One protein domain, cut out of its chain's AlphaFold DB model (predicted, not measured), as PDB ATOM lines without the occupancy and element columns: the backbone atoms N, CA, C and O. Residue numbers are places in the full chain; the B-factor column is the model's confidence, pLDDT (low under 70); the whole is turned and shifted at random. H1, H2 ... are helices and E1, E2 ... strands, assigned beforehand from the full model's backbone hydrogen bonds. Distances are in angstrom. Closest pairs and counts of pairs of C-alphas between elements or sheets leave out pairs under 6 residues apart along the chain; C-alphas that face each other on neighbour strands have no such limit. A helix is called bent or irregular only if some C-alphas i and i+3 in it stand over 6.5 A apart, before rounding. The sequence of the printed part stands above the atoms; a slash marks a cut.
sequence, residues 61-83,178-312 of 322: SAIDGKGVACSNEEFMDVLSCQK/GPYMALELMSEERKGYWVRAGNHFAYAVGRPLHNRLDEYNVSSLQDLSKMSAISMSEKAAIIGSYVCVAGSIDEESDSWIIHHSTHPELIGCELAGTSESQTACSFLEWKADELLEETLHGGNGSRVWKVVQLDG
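This is residues 61 to 83 and 178 to 312 of the 322 residues of an uncharacterized protein of Fistulifera solaris (UniProt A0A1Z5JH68). One strongly curled sheet of nine strands, E1 to E9, wraps into a nearly closed barrel, its two edge strands E5 and E6 coming side by side, with the short helix H1 at one end. Beyond that end, a small head of four helices, H2 to H5, extends the long axis. The printed part has 158 residues, with the order H1 H2 E1 E2 E3 H3 H4 H5 E4 E5 E6 E7 E8 E9. The sheet runs E5 E4 E3 E2 E1 E9 E8 E7 E6 and is mixed; the class is mixed, helices and strands. The whole is compact, with a radius of gyration of the C-alphas of 16.2 A, yet elongated, spanning 50 by 29 by 27 A.

Start in the sheet with E1, residues 180 to 185, at C-alpha 180 (28.220, -35.915, -22.144). Next come E2, 192 to 197, and E3, 200 to 205. Then read E4, 243 to 250, 22.1 A long; E5, 255 to 261; and E6, 270 to 272. E7, 280 to 288, measures 22.9 A; E8 is 291 to 296; E9, 302 to 311, measures 25.2 A, bends by 64 degrees at residue 308 and ends at C-alpha 311 (25.251, -33.066, -24.975). The helices are H1, 61 to 64; H2, 73 to 80; H3, 212 to 216; H4, 221 to 226; and H5, 232 to 240, 11.8 A from C-alpha 232 (66.263, -41.693, -12.176).

In this folded sheet, one sheet bent back on itself, E5 E4 E3 E2 E1 face E8 E7 E6, with E9 as the hinge. E1 E2 E3 and E7 E8 E9 are meanders, each strand the antiparallel neighbour of the one before. Look at N 183 and O 194, 2.8 A, between E1 and E2, and at N 308 and O 182, 2.9 A, between E9 and E1. E6 and E7 are parallel, with N 281 and O 270 at 2.8 A. The closest C-alphas of E5 and E6, Ile 257 and Glu 270, are 4.6 A apart. H1 is on the sheet at a height of 6.3 A, over none of its strands. H2 touches H4 at C-alphas 80 and 222, 4.9 A, and H5 at C-alphas 80 and 239, 6.7 A. H4 and H5, a helical hairpin, only just touch, with 3 pairs of C-alphas within 8 A, the closest being 225 and 235, 6.4 A. H3 is close to H5 but not clearly touching, at C-alphas 213 and 238, 6.5 A. H2, H4 and H5 have every O i to N i+4 pair within hydrogen-bond range; H3 has 0 of 1, but 2 of 2 O i to N i+3 pairs; H1 is too short for an i+4 pair.

The two farthest C-alphas, Ala 229 and Gly 312, are 51.3 A apart. Residues 84 to 177 are not printed, and C-alphas 83 and 178 stand 26.2 A apart across this cut. Of the links printed whole, none is long. Confidence is low, under 70, at residues 70 to 71; the mean pLDDT of the printed part is 92.7.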
ATOM      1  N   SER A  61      51.067 -27.855 -12.017       95.06
ATOM      2  CA  SER A  61      51.961 -27.858 -13.180       95.06
ATOM      3  C   SER A  61      52.260 -29.252 -13.741       95.06
ATOM      4  O   SER A  61      52.652 -29.338 -14.898       95.06
ATOM      5  N   ALA A  62      52.062 -30.330 -12.968       94.75
ATOM      6  CA  ALA A  62      52.310 -31.704 -13.425       94.75
ATOM      7  C   ALA A  62      51.414 -32.122 -14.612       94.75
ATOM      8  O   ALA A  62      51.743 -33.049 -15.348       94.75
ATOM      9  N   ILE A  63      50.320 -31.389 -14.869       96.25
ATOM     10  CA  ILE A  63      49.436 -31.587 -16.030       96.25
ATOM     11  C   ILE A  63      50.160 -31.387 -17.377       96.25
ATOM     12  O   ILE A  63      49.670 -31.807 -18.433       96.25
ATOM     13  N   ASP A  64      51.324 -30.729 -17.373       93.62
ATOM     14  CA  ASP A  64      52.146 -30.539 -18.570       93.62
ATOM     15  C   ASP A  64      52.835 -31.833 -19.040       93.62
ATOM     16  O   ASP A  64      53.253 -31.929 -20.202       93.62
ATOM     17  N   GLY A  65      52.902 -32.847 -18.170       91.88
ATOM     18  CA  GLY A  65      53.521 -34.130 -18.459       91.88
ATOM     19  C   GLY A  65      54.984 -33.982 -18.871       91.88
ATOM     20  O   GLY A  65      55.385 -34.543 -19.890       91.88
ATOM     21  N   LYS A  66      55.773 -33.174 -18.153       88.75
ATOM     22  CA  LYS A  66      57.238 -33.087 -18.331       88.75
ATOM     23  C   LYS A  66      58.026 -33.988 -17.371       88.75
ATOM     24  O   LYS A  66      59.256 -33.979 -17.389       88.75
ATOM     25  N   GLY A  67      57.325 -34.775 -16.560       85.94
ATOM     26  CA  GLY A  67      57.887 -35.711 -15.590       85.94
ATOM     27  C   GLY A  67      57.155 -35.650 -14.254       85.94
ATOM     28  O   GLY A  67      56.329 -34.770 -14.034       85.94
ATOM     29  N   VAL A  68      57.475 -36.586 -13.364       83.88
ATOM     30  CA  VAL A  68      56.995 -36.591 -11.971       83.88
ATOM     31  C   VAL A  68      58.038 -35.967 -11.046       83.88
ATOM     32  O   VAL A  68      59.240 -36.178 -11.232       83.88
ATOM     33  N   ALA A  69      57.606 -35.196 -10.045       75.25
ATOM     34  CA  ALA A  69      58.525 -34.536  -9.115       75.25
ATOM     35  C   ALA A  69      59.126 -35.528  -8.104       75.25
ATOM     36  O   ALA A  69      60.217 -35.311  -7.571       75.25
ATOM     37  N   CYS A  70      58.425 -36.633  -7.841       67.25
ATOM     38  CA  CYS A  70      58.848 -37.664  -6.902       67.25
ATOM     39  C   CYS A  70      59.777 -38.686  -7.567       67.25
ATOM     40  O   CYS A  70      59.340 -39.641  -8.196       67.25
ATOM     41  N   SER A  71      61.084 -38.492  -7.390       65.94
ATOM     42  CA  SER A  71      62.132 -39.306  -8.017       65.94
ATOM     43  C   SER A  71      62.786 -40.318  -7.065       65.94
ATOM     44  O   SER A  71      63.994 -40.543  -7.159       65.94
ATOM     45  N   ASN A  72      62.052 -40.878  -6.100       80.06
ATOM     46  CA  ASN A  72      62.593 -41.961  -5.271       80.06
ATOM     47  C   ASN A  72      62.223 -43.336  -5.859       80.06
ATOM     48  O   ASN A  72      61.288 -43.454  -6.648       80.06
ATOM     49  N   GLU A  73      62.981 -44.372  -5.498       82.81
ATOM     50  CA  GLU A  73      62.818 -45.714  -6.074       82.81
ATOM     51  C   GLU A  73      61.437 -46.323  -5.804       82.81
ATOM     52  O   GLU A  73      60.880 -46.967  -6.688       82.81
ATOM     53  N   GLU A  74      60.859 -46.080  -4.626       84.88
ATOM     54  CA  GLU A  74      59.542 -46.601  -4.248       84.88
ATOM     55  C   GLU A  74      58.428 -46.022  -5.127       84.88
ATOM     56  O   GLU A  74      57.605 -46.766  -5.659       84.88
ATOM     57  N   PHE A  75      58.437 -44.706  -5.348       87.75
ATOM     58  CA  PHE A  75      57.497 -44.062  -6.262       87.75
ATOM     59  C   PHE A  75      57.669 -44.596  -7.677       87.75
ATOM     60  O   PHE A  75      56.688 -44.946  -8.321       87.75
ATOM     61  N   MET A  76      58.903 -44.721  -8.158       88.88
ATOM     62  CA  MET A  76      59.143 -45.175  -9.524       88.88
ATOM     63  C   MET A  76      58.738 -46.633  -9.755       88.88
ATOM     64  O   MET A  76      58.209 -46.937 -10.826       88.88
ATOM     65  N   ASP A  77      58.908 -47.514  -8.765       89.44
ATOM     66  CA  ASP A  77      58.378 -48.884  -8.800       89.44
ATOM     67  C   ASP A  77      56.855 -48.864  -8.997       89.44
ATOM     68  O   ASP A  77      56.333 -49.453  -9.946       89.44
ATOM     69  N   VAL A  78      56.147 -48.084  -8.176       92.44
ATOM     70  CA  VAL A  78      54.684 -47.984  -8.219       92.44
ATOM     71  C   VAL A  78      54.175 -47.337  -9.510       92.44
ATOM     72  O   VAL A  78      53.297 -47.897 -10.169       92.44
ATOM     73  N   LEU A  79      54.738 -46.194  -9.907       93.44
ATOM     74  CA  LEU A  79      54.330 -45.460 -11.110       93.44
ATOM     75  C   LEU A  79      54.575 -46.282 -12.383       93.44
ATOM     76  O   LEU A  79      53.769 -46.246 -13.309       93.44
ATOM     77  N   SER A  80      55.644 -47.084 -12.418       94.50
ATOM     78  CA  SER A  80      55.944 -47.957 -13.559       94.50
ATOM     79  C   SER A  80      54.952 -49.115 -13.745       94.50
ATOM     80  O   SER A  80      54.875 -49.692 -14.831       94.50
ATOM     81  N   CYS A  81      54.166 -49.435 -12.712       94.94
ATOM     82  CA  CYS A  81      53.146 -50.483 -12.747       94.94
ATOM     83  C   CYS A  81      51.764 -49.977 -13.191       94.94
ATOM     84  O   CYS A  81      50.856 -50.785 -13.388       94.94
ATOM     85  N   GLN A  82      51.571 -48.663 -13.321       94.94
ATOM     86  CA  GLN A  82      50.292 -48.095 -13.747       94.94
ATOM     87  C   GLN A  82      49.981 -48.474 -15.195       94.94
ATOM     88  O   GLN A  82      50.858 -48.487 -16.060       94.94
ATOM     89  N   LYS A  83      48.708 -48.747 -15.476       94.19
ATOM     90  CA  LYS A  83      48.206 -48.996 -16.831       94.19
ATOM     91  C   LYS A  83      47.123 -47.960 -17.095       94.19
ATOM     92  O   LYS A  83      46.375 -47.612 -16.200       94.19
ATOM     93  N   GLY A 178      23.988 -39.045 -19.634       92.94
ATOM     94  CA  GLY A 178      24.722 -37.793 -19.664       92.94
ATOM     95  C   GLY A 178      24.486 -36.905 -18.432       92.94
ATOM     96  O   GLY A 178      24.019 -37.386 -17.398       92.94
ATOM     97  N   PRO A 179      24.851 -35.615 -18.513       96.75
ATOM     98  CA  PRO A 179      25.401 -34.962 -19.702       96.75
ATOM     99  C   PRO A 179      26.725 -35.564 -20.197       96.75
ATOM    100  O   PRO A 179      27.470 -36.156 -19.412       96.75
ATOM    101  N   TYR A 180      27.015 -35.399 -21.490       98.19
ATOM    102  CA  TYR A 180      28.220 -35.915 -22.144       98.19
ATOM    103  C   TYR A 180      29.061 -34.810 -22.774       98.19
ATOM    104  O   TYR A 180      28.553 -33.966 -23.506       98.19
ATOM    105  N   MET A 181      30.371 -34.870 -22.550       98.38
ATOM    106  CA  MET A 181      31.357 -34.048 -23.253       98.38
ATOM    107  C   MET A 181      32.462 -34.950 -23.774       98.38
ATOM    108  O   MET A 181      32.939 -35.795 -23.023       98.38
ATOM    109  N   ALA A 182      32.897 -34.743 -25.012       98.56
ATOM    110  CA  ALA A 182      34.103 -35.357 -25.551       98.56
ATOM    111  C   ALA A 182      34.913 -34.311 -26.317       98.56
ATOM    112  O   ALA A 182      34.386 -33.648 -27.216       98.56
ATOM    113  N   LEU A 183      36.186 -34.181 -25.962       98.56
ATOM    114  CA  LEU A 183      37.153 -33.319 -26.626       98.56
ATOM    115  C   LEU A 183      38.335 -34.150 -27.129       98.56
ATOM    116  O   LEU A 183      38.759 -35.101 -26.468       98.56
ATOM    117  N   GLU A 184      38.888 -33.748 -28.268       98.25
ATOM    118  CA  GLU A 184      40.085 -34.334 -28.871       98.25
ATOM    119  C   GLU A 184      41.184 -33.274 -28.986       98.25
ATOM    120  O   GLU A 184      40.941 -32.154 -29.439       98.25
ATOM    121  N   LEU A 185      42.400 -33.610 -28.560       97.44
ATOM    122  CA  LEU A 185      43.547 -32.711 -28.641       97.44
ATOM    123  C   LEU A 185      44.005 -32.566 -30.101       97.44
ATOM    124  O   LEU A 185      44.363 -33.549 -30.745       97.44
ATOM    125  N   MET A 186      44.034 -31.330 -30.601       93.88
ATOM    126  CA  MET A 186      44.414 -30.998 -31.982       93.88
ATOM    127  C   MET A 186      45.808 -30.386 -32.109       93.88
ATOM    128  O   MET A 186      46.371 -30.367 -33.203       93.88
ATOM    129  N   SER A 187      46.338 -29.814 -31.029       76.81
ATOM    130  CA  SER A 187      47.649 -29.166 -31.024       76.81
ATOM    131  C   SER A 187      48.592 -29.864 -30.060       76.81
ATOM    132  O   SER A 187      48.141 -30.317 -29.016       76.81
ATOM    133  N   GLU A 188      49.891 -29.774 -30.345       77.50
ATOM    134  CA  GLU A 188      50.985 -30.559 -29.756       77.50
ATOM    135  C   GLU A 188      51.279 -31.825 -30.576       77.50
ATOM    136  O   GLU A 188      50.414 -32.381 -31.242       77.50
ATOM    137  N   GLU A 189      52.524 -32.303 -30.526       85.81
ATOM    138  CA  GLU A 189      52.930 -33.607 -31.077       85.81
ATOM    139  C   GLU A 189      52.414 -34.788 -30.225       85.81
ATOM    140  O   GLU A 189      53.013 -35.864 -30.194       85.81
ATOM    141  N   ARG A 190      51.324 -34.573 -29.482       91.69
ATOM    142  CA  ARG A 190      50.679 -35.533 -28.590       91.69
ATOM    143  C   ARG A 190      49.245 -35.747 -29.044       91.69
ATOM    144  O   ARG A 190      48.615 -34.862 -29.611       91.69
ATOM    145  N   LYS A 191      48.711 -36.917 -28.715       95.19
ATOM    146  CA  LYS A 191      47.269 -37.170 -28.736       95.19
ATOM    147  C   LYS A 191      46.705 -36.958 -27.338       95.19
ATOM    148  O   LYS A 191      47.412 -37.171 -26.351       95.19
ATOM    149  N   GLY A 192      45.437 -36.583 -27.254       97.69
ATOM    150  CA  GLY A 192      44.743 -36.382 -25.989       97.69
ATOM    151  C   GLY A 192      43.234 -36.491 -26.139       97.69
ATOM    152  O   GLY A 192      42.693 -36.151 -27.191       97.69
ATOM    153  N   TYR A 193      42.574 -36.941 -25.076       98.62
ATOM    154  CA  TYR A 193      41.121 -37.030 -24.982       98.62
ATOM    155  C   TYR A 193      40.647 -36.525 -23.626       98.62
ATOM    156  O   TYR A 193      41.263 -36.804 -22.596       98.62
ATOM    157  N   TRP A 194      39.523 -35.817 -23.625       98.56
ATOM    158  CA  TRP A 194      38.853 -35.375 -22.408       98.56
ATOM    159  C   TRP A 194      37.372 -35.694 -22.506       98.56
ATOM    160  O   TRP A 194      36.673 -35.200 -23.387       98.56
ATOM    161  N   VAL A 195      36.900 -36.538 -21.594       98.75
ATOM    162  CA  VAL A 195      35.527 -37.026 -21.555       98.75
ATOM    163  C   VAL A 195      34.817 -36.643 -20.262       98.75
ATOM    164  O   VAL A 195      35.432 -36.555 -19.200       98.75
ATOM    165  N   ARG A 196      33.500 -36.463 -20.350       98.44
ATOM    166  CA  ARG A 196      32.571 -36.316 -19.224       98.44
ATOM    167  C   ARG A 196      31.378 -37.235 -19.435       98.44
ATOM    168  O   ARG A 196      30.832 -37.271 -20.537       98.44
ATOM    169  N   ALA A 197      30.942 -37.897 -18.370       98.31
ATOM    170  CA  ALA A 197      29.667 -38.599 -18.301       98.31
ATOM    171  C   ALA A 197      28.998 -38.295 -16.954       98.31
ATOM    172  O   ALA A 197      29.525 -38.628 -15.889       98.31
ATOM    173  N   GLY A 198      27.846 -37.626 -16.988       97.06
ATOM    174  CA  GLY A 198      27.200 -37.137 -15.776       97.06
ATOM    175  C   GLY A 198      28.037 -36.045 -15.104       97.06
ATOM    176  O   GLY A 198      28.451 -35.068 -15.735       97.06
ATOM    177  N   ASN A 199      28.313 -36.225 -13.818       97.38
ATOM    178  CA  ASN A 199      29.193 -35.374 -13.017       97.38
ATOM    179  C   ASN A 199      30.614 -35.947 -12.871       97.38
ATOM    180  O   ASN A 199      31.346 -35.523 -11.986       97.38
ATOM    181  N   HIS A 200      31.019 -36.904 -13.704       98.62
ATOM    182  CA  HIS A 200      32.374 -37.451 -13.696       98.62
ATOM    183  C   HIS A 200      33.102 -37.082 -14.978       98.62
ATOM    184  O   HIS A 200      32.486 -36.970 -16.042       98.62
ATOM    185  N   PHE A 201      34.418 -36.938 -14.883       98.75
ATOM    186  CA  PHE A 201      35.270 -36.688 -16.034       98.75
ATOM    187  C   PHE A 201      36.542 -37.520 -15.973       98.75
ATOM    188  O   PHE A 201      36.994 -37.924 -14.900       98.75
ATOM    189  N   ALA A 202      37.136 -37.724 -17.141       98.81
ATOM    190  CA  ALA A 202      38.496 -38.204 -17.266       98.81
ATOM    191  C   ALA A 202      39.209 -37.459 -18.388       98.81
ATOM    192  O   ALA A 202      38.598 -37.013 -19.360       98.81
ATOM    193  N   TYR A 203      40.511 -37.304 -18.221       98.75
ATOM    194  CA  TYR A 203      41.371 -36.543 -19.108       98.75
ATOM    195  C   TYR A 203      42.666 -37.320 -19.286       98.75
ATOM    196  O   TYR A 203      43.275 -37.727 -18.295       98.75
ATOM    197  N   ALA A 204      43.087 -37.518 -20.531       98.56
ATOM    198  CA  ALA A 204      44.324 -38.204 -20.856       98.56
ATOM    199  C   ALA A 204      45.086 -37.479 -21.964       98.56
ATOM    200  O   ALA A 204      44.511 -37.082 -22.976       98.56
ATOM    201  N   VAL A 205      46.400 -37.362 -21.792       97.56
ATOM    202  CA  VAL A 205      47.339 -36.889 -22.810       97.56
ATOM    203  C   VAL A 205      48.488 -37.882 -22.886       97.56
ATOM    204  O   VAL A 205      49.115 -38.217 -21.878       97.56
ATOM    205  N   GLY A 206      48.739 -38.371 -24.099       95.75
ATOM    206  CA  GLY A 206      49.800 -39.330 -24.376       95.75
ATOM    207  C   GLY A 206      51.189 -38.717 -24.257       95.75
ATOM    208  O   GLY A 206      51.359 -37.540 -23.950       95.75
ATOM    209  N   ARG A 207      52.214 -39.520 -24.530       93.38
ATOM    210  CA  ARG A 207      53.597 -39.033 -24.548       93.38
ATOM    211  C   ARG A 207      53.873 -38.191 -25.798       93.38
ATOM    212  O   ARG A 207      53.229 -38.419 -26.824       93.38
ATOM    213  N   PRO A 208      54.849 -37.265 -25.753       90.00
ATOM    214  CA  PRO A 208      55.381 -36.628 -26.958       90.00
ATOM    215  C   PRO A 208      55.811 -37.662 -28.005       90.00
ATOM    216  O   PRO A 208      56.335 -38.718 -27.638       90.00
ATOM    217  N   LEU A 209      55.660 -37.337 -29.293       82.31
ATOM    218  CA  LEU A 209      56.109 -38.182 -30.408       82.31
ATOM    219  C   LEU A 209      57.591 -38.573 -30.293       82.31
ATOM    220  O   LEU A 209      57.965 -39.698 -30.598       82.31
ATOM    221  N   HIS A 210      58.426 -37.653 -29.809       81.69
ATOM    222  CA  HIS A 210      59.863 -37.855 -29.608       81.69
ATOM    223  C   HIS A 210      60.226 -38.224 -28.164       81.69
ATOM    224  O   HIS A 210      61.292 -37.855 -27.666       81.69
ATOM    225  N   ASN A 211      59.337 -38.917 -27.451       82.75
ATOM    226  CA  ASN A 211      59.709 -39.485 -26.163       82.75
ATOM    227  C   ASN A 211      60.756 -40.600 -26.370       82.75
ATOM    228  O   ASN A 211      60.734 -41.321 -27.363       82.75
ATOM    229  N   ARG A 212      61.687 -40.743 -25.425       88.38
ATOM    230  CA  ARG A 212      62.813 -41.679 -25.554       88.38
ATOM    231  C   ARG A 212      62.451 -43.139 -25.251       88.38
ATOM    232  O   ARG A 212      63.345 -43.973 -25.250       88.38
ATOM    233  N   LEU A 213      61.187 -43.473 -24.956       90.31
ATOM    234  CA  LEU A 213      60.789 -44.832 -24.553       90.31
ATOM    235  C   LEU A 213      61.173 -45.870 -25.615       90.31
ATOM    236  O   LEU A 213      61.716 -46.923 -25.277       90.31
ATOM    237  N   ASP A 214      60.971 -45.522 -26.886       86.75
ATOM    238  CA  ASP A 214      61.262 -46.386 -28.032       86.75
ATOM    239  C   ASP A 214      62.767 -46.675 -28.194       86.75
ATOM    240  O   ASP A 214      63.142 -47.699 -28.764       86.75
ATOM    241  N   GLU A 215      63.653 -45.833 -27.643       91.00
ATOM    242  CA  GLU A 215      65.108 -46.055 -27.672       91.00
ATOM    243  C   GLU A 215      65.541 -47.237 -26.790       91.00
ATOM    244  O   GLU A 215      66.618 -47.800 -26.998       91.00
ATOM    245  N   TYR A 216      64.725 -47.619 -25.802       90.56
ATOM    246  CA  TYR A 216      65.090 -48.628 -24.804       90.56
ATOM    247  C   TYR A 216      64.562 -50.031 -25.111       90.56
ATOM    248  O   TYR A 216      64.998 -50.978 -24.459       90.56
ATOM    249  N   ASN A 217      63.669 -50.177 -26.099       88.50
ATOM    250  CA  ASN A 217      63.091 -51.461 -26.518       88.50
ATOM    251  C   ASN A 217      62.589 -52.315 -25.331       88.50
ATOM    252  O   ASN A 217      62.934 -53.490 -25.190       88.50
ATOM    253  N   VAL A 218      61.822 -51.688 -24.437       92.00
ATOM    254  CA  VAL A 218      61.247 -52.324 -23.246       92.00
ATOM    255  C   VAL A 218      59.821 -52.799 -23.516       92.00
ATOM    256  O   VAL A 218      59.048 -52.112 -24.178       92.00
ATOM    257  N   SER A 219      59.448 -53.955 -22.965       90.88
ATOM    258  CA  SER A 219      58.072 -54.477 -23.019       90.88
ATOM    259  C   SER A 219      57.124 -53.801 -22.031       90.88
ATOM    260  O   SER A 219      55.910 -53.855 -22.202       90.88
ATOM    261  N   SER A 220      57.665 -53.176 -20.984       94.94
ATOM    262  CA  SER A 220      56.896 -52.473 -19.964       94.94
ATOM    263  C   SER A 220      57.693 -51.320 -19.355       94.94
ATOM    264  O   SER A 220      58.927 -51.312 -19.357       94.94
ATOM    265  N   LEU A 221      56.996 -50.358 -18.753       95.06
ATOM    266  CA  LEU A 221      57.638 -49.330 -17.931       95.06
ATOM    267  C   LEU A 221      58.320 -49.928 -16.694       95.06
ATOM    268  O   LEU A 221      59.270 -49.339 -16.178       95.06
ATOM    269  N   GLN A 222      57.872 -51.093 -16.218       94.44
ATOM    270  CA  GLN A 222      58.521 -51.787 -15.107       94.44
ATOM    271  C   GLN A 222      59.900 -52.334 -15.506       94.44
ATOM    272  O   GLN A 222      60.824 -52.360 -14.695       94.44
ATOM    273  N   ASP A 223      60.074 -52.743 -16.762       94.19
ATOM    274  CA  ASP A 223      61.390 -53.129 -17.275       94.19
ATOM    275  C   ASP A 223      62.305 -51.902 -17.351       94.19
ATOM    276  O   ASP A 223      63.440 -51.952 -16.876       94.19
ATOM    277  N   LEU A 224      61.778 -50.768 -17.835       93.12
ATOM    278  CA  LEU A 224      62.483 -49.481 -17.850       93.12
ATOM    279  C   LEU A 224      62.936 -49.057 -16.444       93.12
ATOM    280  O   LEU A 224      64.075 -48.616 -16.259       93.12
ATOM    281  N   SER A 225      62.072 -49.201 -15.433       90.75
ATOM    282  CA  SER A 225      62.381 -48.786 -14.060       90.75
ATOM    283  C   SER A 225      63.530 -49.598 -13.449       90.75
ATOM    284  O   SER A 225      64.329 -49.047 -12.686       90.75
ATOM    285  N   LYS A 226      63.714 -50.853 -13.879       91.06
ATOM    286  CA  LYS A 226      64.808 -51.747 -13.458       91.06
ATOM    287  C   LYS A 226      66.131 -51.513 -14.198       91.06
ATOM    288  O   LYS A 226      67.170 -51.994 -13.746       91.06
ATOM    289  N   MET A 227      66.147 -50.768 -15.307       92.06
ATOM    290  CA  MET A 227      67.377 -50.526 -16.075       92.06
ATOM    291  C   MET A 227      68.349 -49.621 -15.310       92.06
ATOM    292  O   MET A 227      68.064 -48.451 -15.057       92.06
ATOM    293  N   SER A 228      69.533 -50.131 -14.969       90.50
ATOM    294  CA  SER A 228      70.572 -49.364 -14.259       90.50
ATOM    295  C   SER A 228      71.275 -48.319 -15.135       90.50
ATOM    296  O   SER A 228      71.848 -47.369 -14.612       90.50
ATOM    297  N   ALA A 229      71.215 -48.476 -16.461       91.19
ATOM    298  CA  ALA A 229      71.833 -47.565 -17.424       91.19
ATOM    299  C   ALA A 229      71.082 -46.228 -17.586       91.19
ATOM    300  O   ALA A 229      71.621 -45.301 -18.186       91.19
ATOM    301  N   ILE A 230      69.854 -46.127 -17.068       91.25
ATOM    302  CA  ILE A 230      68.991 -44.950 -17.207       91.25
ATOM    303  C   ILE A 230      68.943 -44.211 -15.873       91.25
ATOM    304  O   ILE A 230      68.681 -44.808 -14.824       91.25
ATOM    305  N   SER A 231      69.177 -42.900 -15.912       91.62
ATOM    306  CA  SER A 231      69.108 -42.064 -14.713       91.62
ATOM    307  C   SER A 231      67.690 -42.017 -14.135       91.62
ATOM    308  O   SER A 231      66.698 -42.142 -14.853       91.62
ATOM    309  N   MET A 232      67.572 -41.785 -12.827       90.38
ATOM    310  CA  MET A 232      66.263 -41.693 -12.176       90.38
ATOM    311  C   MET A 232      65.412 -40.534 -12.717       90.38
ATOM    312  O   MET A 232      64.217 -40.694 -12.944       90.38
ATOM    313  N   SER A 233      66.038 -39.386 -12.987       90.94
ATOM    314  CA  SER A 233      65.384 -38.223 -13.600       90.94
ATOM    315  C   SER A 233      64.819 -38.533 -14.982       90.94
ATOM    316  O   SER A 233      63.744 -38.065 -15.336       90.94
ATOM    317  N   GLU A 234      65.528 -39.341 -15.760       91.94
ATOM    318  CA  GLU A 234      65.081 -39.736 -17.088       91.94
ATOM    319  C   GLU A 234      63.926 -40.737 -17.035       91.94
ATOM    320  O   GLU A 234      62.941 -40.567 -17.751       91.94
ATOM    321  N   LYS A 235      63.981 -41.721 -16.128       92.38
ATOM    322  CA  LYS A 235      62.842 -42.618 -15.873       92.38
ATOM    323  C   LYS A 235      61.601 -41.824 -15.469       92.38
ATOM    324  O   LYS A 235      60.526 -42.063 -16.010       92.38
ATOM    325  N   ALA A 236      61.759 -40.863 -14.558       92.38
ATOM    326  CA  ALA A 236      60.686 -39.979 -14.109       92.38
ATOM    327  C   ALA A 236      60.110 -39.131 -15.255       92.38
ATOM    328  O   ALA A 236      58.892 -38.981 -15.346       92.38
ATOM    329  N   ALA A 237      60.958 -38.623 -16.154       92.75
ATOM    330  CA  ALA A 237      60.520 -37.889 -17.338       92.75
ATOM    331  C   ALA A 237      59.727 -38.778 -18.310       92.75
ATOM    332  O   ALA A 237      58.658 -38.385 -18.768       92.75
ATOM    333  N   ILE A 238      60.201 -39.995 -18.595       93.94
ATOM    334  CA  ILE A 238      59.530 -40.923 -19.520       93.94
ATOM    335  C   ILE A 238      58.193 -41.401 -18.945       93.94
ATOM    336  O   ILE A 238      57.165 -41.326 -19.625       93.94
ATOM    337  N   ILE A 239      58.187 -41.859 -17.691       93.50
ATOM    338  CA  ILE A 239      56.983 -42.363 -17.022       93.50
ATOM    339  C   ILE A 239      55.968 -41.228 -16.843       93.50
ATOM    340  O   ILE A 239      54.824 -41.371 -17.266       93.50
ATOM    341  N   GLY A 240      56.408 -40.070 -16.343       93.38
ATOM    342  CA  GLY A 240      55.561 -38.895 -16.139       93.38
ATOM    343  C   GLY A 240      55.172 -38.137 -17.413       93.38
ATOM    344  O   GLY A 240      54.396 -37.191 -17.342       93.38
ATOM    345  N   SER A 241      55.674 -38.512 -18.592       94.19
ATOM    346  CA  SER A 241      55.264 -37.840 -19.836       94.19
ATOM    347  C   SER A 241      53.864 -38.219 -20.322       94.19
ATOM    348  O   SER A 241      53.288 -37.515 -21.152       94.19
ATOM    349  N   TYR A 242      53.313 -39.308 -19.780       96.00
ATOM    350  CA  TYR A 242      51.916 -39.694 -19.918       96.00
ATOM    351  C   TYR A 242      51.114 -39.131 -18.740       96.00
ATOM    352  O   TYR A 242      51.517 -39.280 -17.583       96.00
ATOM    353  N   VAL A 243      49.965 -38.519 -19.016       97.19
ATOM    354  CA  VAL A 243      49.068 -37.986 -17.985       97.19
ATOM    355  C   VAL A 243      47.687 -38.585 -18.184       97.19
ATOM    356  O   VAL A 243      47.126 -38.465 -19.268       97.19
ATOM    357  N   CYS A 244      47.123 -39.194 -17.144       98.62
ATOM    358  CA  CYS A 244      45.720 -39.585 -17.114       98.62
ATOM    359  C   CYS A 244      45.137 -39.310 -15.733       98.62
ATOM    360  O   CYS A 244      45.735 -39.675 -14.720       98.62
ATOM    361  N   VAL A 245      43.973 -38.670 -15.700       98.75
ATOM    362  CA  VAL A 245      43.262 -38.313 -14.474       98.75
ATOM    363  C   VAL A 245      41.786 -38.657 -14.587       98.75
ATOM    364  O   VAL A 245      41.218 -38.630 -15.678       98.75
ATOM    365  N   ALA A 246      41.163 -38.939 -13.448       98.81
ATOM    366  CA  ALA A 246      39.723 -39.082 -13.310       98.81
ATOM    367  C   ALA A 246      39.242 -38.311 -12.078       98.81
ATOM    368  O   ALA A 246      39.931 -38.229 -11.053       98.81
ATOM    369  N   GLY A 247      38.055 -37.730 -12.184       98.62
ATOM    370  CA  GLY A 247      37.538 -36.810 -11.187       98.62
ATOM    371  C   GLY A 247      36.030 -36.637 -11.250       98.62
ATOM    372  O   GLY A 247      35.335 -37.302 -12.022       98.62
ATOM    373  N   SER A 248      35.532 -35.720 -10.427       98.12
ATOM    374  CA  SER A 248      34.126 -35.328 -10.424       98.12
ATOM    375  C   SER A 248      33.961 -33.821 -10.520       98.12
ATOM    376  O   SER A 248      34.851 -33.043 -10.185       98.12
ATOM    377  N   ILE A 249      32.780 -33.425 -10.958       97.56
ATOM    378  CA  ILE A 249      32.342 -32.049 -11.081       97.56
ATOM    379  C   ILE A 249      31.401 -31.793  -9.916       97.56
ATOM    380  O   ILE A 249      30.399 -32.494  -9.754       97.56
ATOM    381  N   ASP A 250      31.747 -30.821  -9.087       94.31
ATOM    382  CA  ASP A 250      30.846 -30.320  -8.061       94.31
ATOM    383  C   ASP A 250      29.783 -29.442  -8.730       94.31
ATOM    384  O   ASP A 250      30.116 -28.454  -9.372       94.31
ATOM    385  N   GLU A 251      28.506 -29.814  -8.644       88.44
ATOM    386  CA  GLU A 251      27.439 -29.129  -9.393       88.44
ATOM    387  C   GLU A 251      27.145 -27.713  -8.872       88.44
ATOM    388  O   GLU A 251      26.635 -26.883  -9.625       88.44
ATOM    389  N   GLU A 252      27.460 -27.420  -7.607       90.06
ATOM    390  CA  GLU A 252      27.189 -26.114  -6.997       90.06
ATOM    391  C   GLU A 252      28.254 -25.078  -7.375       90.06
ATOM    392  O   GLU A 252      27.934 -23.937  -7.712       90.06
ATOM    393  N   SER A 253      29.524 -25.476  -7.326       90.25
ATOM    394  CA  SER A 253      30.678 -24.630  -7.655       90.25
ATOM    395  C   SER A 253      31.136 -24.753  -9.111       90.25
ATOM    396  O   SER A 253      31.908 -23.920  -9.599       90.25
ATOM    397  N   ASP A 254      30.660 -25.780  -9.819       91.38
ATOM    398  CA  ASP A 254      31.132 -26.197 -11.141       91.38
ATOM    399  C   ASP A 254      32.657 -26.451 -11.147       91.38
ATOM    400  O   ASP A 254      33.350 -26.193 -12.130       91.38
ATOM    401  N   SER A 255      33.218 -26.904 -10.021       94.75
ATOM    402  CA  SER A 255      34.648 -27.211  -9.891       94.75
ATOM    403  C   SER A 255      34.953 -28.644 -10.321       94.75
ATOM    404  O   SER A 255      34.305 -29.593  -9.882       94.75
ATOM    405  N   TRP A 256      35.977 -28.804 -11.159       97.56
ATOM    406  CA  TRP A 256      36.381 -30.085 -11.746       97.56
ATOM    407  C   TRP A 256      37.518 -30.695 -10.933       97.56
ATOM    408  O   TRP A 256      38.686 -30.492 -11.247       97.56
ATOM    409  N   ILE A 257      37.197 -31.418  -9.866       98.19
ATOM    410  CA  ILE A 257      38.194 -31.911  -8.912       98.19
ATOM    411  C   ILE A 257      38.749 -33.264  -9.346       98.19
ATOM    412  O   ILE A 257      38.000 -34.209  -9.600       98.19
ATOM    413  N   ILE A 258      40.075 -33.365  -9.398       98.69
ATOM    414  CA  ILE A 258      40.798 -34.600  -9.701       98.69
ATOM    415  C   ILE A 258      40.865 -35.475  -8.444       98.69
ATOM    416  O   ILE A 258      41.421 -35.067  -7.424       98.69
ATOM    417  N   HIS A 259      40.364 -36.709  -8.535       98.00
ATOM    418  CA  HIS A 259      40.397 -37.683  -7.433       98.00
ATOM    419  C   HIS A 259      41.491 -38.729  -7.611       98.00
ATOM    420  O   HIS A 259      42.092 -39.180  -6.637       98.00
ATOM    421  N   HIS A 260      41.760 -39.101  -8.860       98.12
ATOM    422  CA  HIS A 260      42.700 -40.152  -9.220       98.12
ATOM    423  C   HIS A 260      43.562 -39.700 -10.392       98.12
ATOM    424  O   HIS A 260      43.086 -39.011 -11.293       98.12
ATOM    425  N   SER A 261      44.838 -40.076 -10.373       97.38
ATOM    426  CA  SER A 261      45.811 -39.595 -11.348       97.38
ATOM    427  C   SER A 261      47.004 -40.536 -11.460       97.38
ATOM    428  O   SER A 261      47.443 -41.101 -10.456       97.38
ATOM    429  N   THR A 262      47.572 -40.644 -12.662       96.31
ATOM    430  CA  THR A 262      48.902 -41.242 -12.869       96.31
ATOM    431  C   THR A 262      50.034 -40.379 -12.296       96.31
ATOM    432  O   THR A 262      51.135 -40.862 -12.055       96.31
ATOM    433  N   HIS A 263      49.747 -39.106 -12.011       94.88
ATOM    434  CA  HIS A 263      50.602 -38.146 -11.305       94.88
ATOM    435  C   HIS A 263      50.013 -37.839  -9.927       94.88
ATOM    436  O   HIS A 263      49.029 -37.093  -9.850       94.88
ATOM    437  N   PRO A 264      50.569 -38.383  -8.833       93.06
ATOM    438  CA  PRO A 264      50.036 -38.172  -7.490       93.06
ATOM    439  C   PRO A 264      49.904 -36.696  -7.088       93.06
ATOM    440  O   PRO A 264      49.022 -36.359  -6.300       93.06
ATOM    441  N   GLU A 265      50.730 -35.799  -7.643       93.81
ATOM    442  CA  GLU A 265      50.674 -34.357  -7.374       93.81
ATOM    443  C   GLU A 265      49.406 -33.677  -7.921       93.81
ATOM    444  O   GLU A 265      49.092 -32.561  -7.511       93.81
ATOM    445  N   LEU A 266      48.670 -34.317  -8.834       96.44
ATOM    446  CA  LEU A 266      47.424 -33.773  -9.389       96.44
ATOM    447  C   LEU A 266      46.193 -34.082  -8.529       96.44
ATOM    448  O   LEU A 266      45.140 -33.490  -8.747       96.44
ATOM    449  N   ILE A 267      46.292 -34.996  -7.561       96.69
ATOM    450  CA  ILE A 267      45.149 -35.381  -6.728       96.69
ATOM    451  C   ILE A 267      44.737 -34.202  -5.836       96.69
ATOM    452  O   ILE A 267      45.535 -33.683  -5.057       96.69
ATOM    453  N   GLY A 268      43.467 -33.806  -5.932       96.88
ATOM    454  CA  GLY A 268      42.887 -32.652  -5.246       96.88
ATOM    455  C   GLY A 268      42.994 -31.333  -6.014       96.88
ATOM    456  O   GLY A 268      42.366 -30.357  -5.605       96.88
ATOM    457  N   CYS A 269      43.740 -31.290  -7.123       97.56
ATOM    458  CA  CYS A 269      43.749 -30.133  -8.011       97.56
ATOM    459  C   CYS A 269      42.406 -29.991  -8.741       97.56
ATOM    460  O   CYS A 269      41.664 -30.957  -8.942       97.56
ATOM    461  N   GLU A 270      42.127 -28.771  -9.180       97.62
ATOM    462  CA  GLU A 270      41.055 -28.483 -10.124       97.62
ATOM    463  C   GLU A 270      41.616 -28.672 -11.540       97.62
ATOM    464  O   GLU A 270      42.638 -28.080 -11.873       97.62
ATOM    465  N   LEU A 271      40.999 -29.501 -12.384       97.88
ATOM    466  CA  LEU A 271      41.484 -29.717 -13.750       97.88
ATOM    467  C   LEU A 271      41.415 -28.412 -14.553       97.88
ATOM    468  O   LEU A 271      42.410 -28.009 -15.144       97.88
ATOM    469  N   ALA A 272      40.267 -27.734 -14.509       95.12
ATOM    470  CA  ALA A 272      40.046 -26.460 -15.176       95.12
ATOM    471  C   ALA A 272      39.350 -25.465 -14.253       95.12
ATOM    472  O   ALA A 272      38.252 -25.733 -13.767       95.12
ATOM    473  N   GLY A 273      39.996 -24.321 -14.041       92.75
ATOM    474  CA  GLY A 273      39.519 -23.263 -13.155       92.75
ATOM    475  C   GLY A 273      39.693 -21.871 -13.751       92.75
ATOM    476  O   GLY A 273      39.784 -21.687 -14.966       92.75
ATOM    477  N   THR A 274      39.727 -20.862 -12.883       89.31
ATOM    478  CA  THR A 274      40.046 -19.481 -13.274       89.31
ATOM    479  C   THR A 274      41.557 -19.247 -13.267       89.31
ATOM    480  O   THR A 274      42.305 -19.945 -12.584       89.31
ATOM    481  N   SER A 275      42.018 -18.200 -13.954       83.62
ATOM    482  CA  SER A 275      43.429 -17.779 -13.940       83.62
ATOM    483  C   SER A 275      43.950 -17.373 -12.552       83.62
ATOM    484  O   SER A 275      45.155 -17.244 -12.360       83.62
ATOM    485  N   GLU A 276      43.056 -17.140 -11.589       86.12
ATOM    486  CA  GLU A 276      43.385 -16.790 -10.203       86.12
ATOM    487  C   GLU A 276      43.482 -18.026  -9.289       86.12
ATOM    488  O   GLU A 276      43.998 -17.934  -8.172       86.12
ATOM    489  N   SER A 277      43.001 -19.186  -9.750       89.88
ATOM    490  CA  SER A 277      42.989 -20.425  -8.974       89.88
ATOM    491  C   SER A 277      44.406 -20.983  -8.828       89.88
ATOM    492  O   SER A 277      45.076 -21.336  -9.798       89.88
ATOM    493  N   GLN A 278      44.872 -21.099  -7.582       91.88
ATOM    494  CA  GLN A 278      46.183 -21.685  -7.274       91.88
ATOM    495  C   GLN A 278      46.201 -23.210  -7.414       91.88
ATOM    496  O   GLN A 278      47.273 -23.807  -7.472       91.88
ATOM    497  N   THR A 279      45.025 -23.836  -7.438       94.88
ATOM    498  CA  THR A 279      44.848 -25.287  -7.544       94.88
ATOM    499  C   THR A 279      44.452 -25.726  -8.948       94.88
ATOM    500  O   THR A 279      44.408 -26.929  -9.191       94.88
ATOM    501  N   ALA A 280      44.171 -24.789  -9.860       96.25
ATOM    502  CA  ALA A 280      43.814 -25.103 -11.236       96.25
ATOM    503  C   ALA A 280      45.032 -25.551 -12.048       96.25
ATOM    504  O   ALA A 280      46.042 -24.846 -12.123       96.25
ATOM    505  N   CYS A 281      44.913 -26.711 -12.686       97.38
ATOM    506  CA  CYS A 281      45.869 -27.254 -13.642       97.38
ATOM    507  C   CYS A 281      45.866 -26.473 -14.956       97.38
ATOM    508  O   CYS A 281      46.918 -26.314 -15.576       97.38
ATOM    509  N   SER A 282      44.716 -25.958 -15.377       96.06
ATOM    510  CA  SER A 282      44.609 -25.141 -16.578       96.06
ATOM    511  C   SER A 282      43.405 -24.201 -16.544       96.06
ATOM    512  O   SER A 282      42.579 -24.226 -15.625       96.06
ATOM    513  N   PHE A 283      43.331 -23.332 -17.549       94.56
ATOM    514  CA  PHE A 283      42.176 -22.489 -17.833       94.56
ATOM    515  C   PHE A 283      41.801 -22.611 -19.308       94.56
ATOM    516  O   PHE A 283      42.683 -22.705 -20.162       94.56
ATOM    517  N   LEU A 284      40.497 -22.626 -19.598       94.88
ATOM    518  CA  LEU A 284      39.974 -22.791 -20.953       94.88
ATOM    519  C   LEU A 284      39.271 -21.532 -21.446       94.88
ATOM    520  O   LEU A 284      38.497 -20.911 -20.715       94.88
ATOM    521  N   GLU A 285      39.478 -21.233 -22.724       94.88
ATOM    522  CA  GLU A 285      38.807 -20.168 -23.463       94.88
ATOM    523  C   GLU A 285      38.333 -20.677 -24.830       94.88
ATOM    524  O   GLU A 285      38.930 -21.575 -25.425       94.88
ATOM    525  N   TRP A 286      37.255 -20.098 -25.357       94.38
ATOM    526  CA  TRP A 286      36.811 -20.388 -26.719       94.38
ATOM    527  C   TRP A 286      37.664 -19.623 -27.729       94.38
ATOM    528  O   TRP A 286      37.773 -18.400 -27.656       94.38
ATOM    529  N   LYS A 287      38.216 -20.336 -28.711       90.38
ATOM    530  CA  LYS A 287      38.960 -19.749 -29.835       90.38
ATOM    531  C   LYS A 287      38.102 -19.609 -31.092       90.38
ATOM    532  O   LYS A 287      38.271 -18.668 -31.863       90.38
ATOM    533  N   ALA A 288      37.205 -20.567 -31.295       86.12
ATOM    534  CA  ALA A 288      36.191 -20.622 -32.343       86.12
ATOM    535  C   ALA A 288      35.058 -21.552 -31.870       86.12
ATOM    536  O   ALA A 288      35.234 -22.235 -30.865       86.12
ATOM    537  N   ASP A 289      33.944 -21.635 -32.602       81.50
ATOM    538  CA  ASP A 289      32.728 -22.362 -32.182       81.50
ATOM    539  C   ASP A 289      32.946 -23.845 -31.804       81.50
ATOM    540  O   ASP A 289      32.158 -24.414 -31.056       81.50
ATOM    541  N   GLU A 290      34.032 -24.468 -32.271       92.94
ATOM    542  CA  GLU A 290      34.364 -25.876 -31.995       92.94
ATOM    543  C   GLU A 290      35.764 -26.071 -31.394       92.94
ATOM    544  O   GLU A 290      36.219 -27.207 -31.255       92.94
ATOM    545  N   LEU A 291      36.478 -24.988 -31.067       95.88
ATOM    546  CA  LEU A 291      37.860 -25.047 -30.587       95.88
ATOM    547  C   LEU A 291      38.010 -24.331 -29.249       95.88
ATOM    548  O   LEU A 291      37.728 -23.136 -29.132       95.88
ATOM    549  N   LEU A 292      38.541 -25.057 -28.273       96.44
ATOM    550  CA  LEU A 292      38.906 -24.554 -26.956       96.44
ATOM    551  C   LEU A 292      40.425 -24.433 -26.868       96.44
ATOM    552  O   LEU A 292      41.142 -25.371 -27.205       96.44
ATOM    553  N   GLU A 293      40.917 -23.297 -26.400       96.12
ATOM    554  CA  GLU A 293      42.315 -23.120 -26.027       96.12
ATOM    555  C   GLU A 293      42.447 -23.324 -24.517       96.12
ATOM    556  O   GLU A 293      41.845 -22.610 -23.722       96.12
ATOM    557  N   GLU A 294      43.209 -24.338 -24.129       95.88
ATOM    558  CA  GLU A 294      43.598 -24.635 -22.760       95.88
ATOM    559  C   GLU A 294      44.996 -24.065 -22.526       95.88
ATOM    560  O   GLU A 294      45.963 -24.490 -23.158       95.88
ATOM    561  N   THR A 295      45.136 -23.142 -21.585       95.38
ATOM    562  CA  THR A 295      46.455 -22.694 -21.135       95.38
ATOM    563  C   THR A 295      46.811 -23.380 -19.828       95.38
ATOM    564  O   THR A 295      46.039 -23.374 -18.869       95.38
ATOM    565  N   LEU A 296      47.998 -23.980 -19.788       94.75
ATOM    566  CA  LEU A 296      48.450 -24.776 -18.651       94.75
ATOM    567  C   LEU A 296      48.948 -23.889 -17.506       94.75
ATOM    568  O   LEU A 296      49.474 -22.791 -17.720       94.75
ATOM    569  N   HIS A 297      48.830 -24.402 -16.281       92.12
ATOM    570  CA  HIS A 297      49.273 -23.729 -15.065       92.12
ATOM    571  C   HIS A 297      50.710 -23.208 -15.193       92.12
ATOM    572  O   HIS A 297      51.603 -23.881 -15.717       92.12
ATOM    573  N   GLY A 298      50.939 -21.990 -14.697       80.50
ATOM    574  CA  GLY A 298      52.246 -21.332 -14.755       80.50
ATOM    575  C   GLY A 298      52.659 -20.843 -16.149       80.50
ATOM    576  O   GLY A 298      53.791 -20.397 -16.306       80.50
ATOM    577  N   GLY A 299      51.774 -20.909 -17.154       76.06
ATOM    578  CA  GLY A 299      52.088 -20.497 -18.528       76.06
ATOM    579  C   GLY A 299      53.020 -21.473 -19.252       76.06
ATOM    580  O   GLY A 299      53.713 -21.096 -20.193       76.06
ATOM    581  N   ASN A 300      53.052 -22.734 -18.814       80.06
ATOM    582  CA  ASN A 300      53.996 -23.755 -19.281       80.06
ATOM    583  C   ASN A 300      53.708 -24.312 -20.690       80.06
ATOM    584  O   ASN A 300      54.415 -25.227 -21.132       80.06
ATOM    585  N   GLY A 301      52.689 -23.781 -21.367       88.75
ATOM    586  CA  GLY A 301      52.248 -24.154 -22.707       88.75
ATOM    587  C   GLY A 301      50.750 -23.911 -22.897       88.75
ATOM    588  O   GLY A 301      50.043 -23.574 -21.944       88.75
ATOM    589  N   SER A 302      50.273 -24.112 -24.123       93.50
ATOM    590  CA  SER A 302      48.847 -24.182 -24.431       93.50
ATOM    591  C   SER A 302      48.527 -25.406 -25.288       93.50
ATOM    592  O   SER A 302      49.391 -25.955 -25.978       93.50
ATOM    593  N   ARG A 303      47.277 -25.846 -25.196       95.50
ATOM    594  CA  ARG A 303      46.676 -26.957 -25.928       95.50
ATOM    595  C   ARG A 303      45.397 -26.463 -26.594       95.50
ATOM    596  O   ARG A 303      44.704 -25.604 -26.066       95.50
ATOM    597  N   VAL A 304      45.075 -27.000 -27.759       96.88
ATOM    598  CA  VAL A 304      43.858 -26.701 -28.505       96.88
ATOM    599  C   VAL A 304      43.059 -27.981 -28.601       96.88
ATOM    600  O   VAL A 304      43.515 -28.968 -29.177       96.88
ATOM    601  N   TRP A 305      41.857 -27.942 -28.053       97.94
ATOM    602  CA  TRP A 305      40.922 -29.047 -28.015       97.94
ATOM    603  C   TRP A 305      39.811 -28.803 -29.019       97.94
ATOM    604  O   TRP A 305      39.180 -27.746 -29.013       97.94
ATOM    605  N   LYS A 306      39.551 -29.786 -29.874       97.81
ATOM    606  CA  LYS A 306      38.356 -29.815 -30.703       97.81
ATOM    607  C   LYS A 306      37.210 -30.423 -29.918       97.81
ATOM    608  O   LYS A 306      37.346 -31.498 -29.338       97.81
ATOM    609  N   VAL A 307      36.069 -29.756 -29.959       98.06
ATOM    610  CA  VAL A 307      34.815 -30.290 -29.448       98.06
ATOM    611  C   VAL A 307      34.318 -31.380 -30.395       98.06
ATOM    612  O   VAL A 307      34.025 -31.118 -31.559       98.06
ATOM    613  N   VAL A 308      34.228 -32.608 -29.892       98.00
ATOM    614  CA  VAL A 308      33.636 -33.746 -30.612       98.00
ATOM    615  C   VAL A 308      32.184 -33.944 -30.186       98.00
ATOM    616  O   VAL A 308      31.332 -34.263 -31.013       98.00
ATOM    617  N   GLN A 309      31.887 -33.727 -28.903       97.62
ATOM    618  CA  GLN A 309      30.540 -33.834 -28.355       97.62
ATOM    619  C   GLN A 309      30.330 -32.850 -27.200       97.62
ATOM    620  O   GLN A 309      31.161 -32.771 -26.295       97.62
ATOM    621  N   LEU A 310      29.181 -32.172 -27.210       97.25
ATOM    622  CA  LEU A 310      28.574 -31.493 -26.065       97.25
ATOM    623  C   LEU A 310      27.080 -31.828 -26.072       97.25
ATOM    624  O   LEU A 310      26.352 -31.399 -26.964       97.25
ATOM    625  N   ASP A 311      26.638 -32.626 -25.108       96.81
ATOM    626  CA  ASP A 311      25.251 -33.066 -24.975       96.81
ATOM    627  C   ASP A 311      24.775 -32.838 -23.538       96.81
ATOM    628  O   ASP A 311      25.260 -33.463 -22.592       96.81
ATOM    629  N   GLY A 312      23.859 -31.885 -23.364       95.12
ATOM    630  CA  GLY A 312      23.326 -31.509 -22.054       95.12
ATOM    631  C   GLY A 312      24.313 -30.789 -21.121       95.12
ATOM    632  O   GLY A 312      23.996 -30.611 -19.947       95.12
TER     633      GLY A 312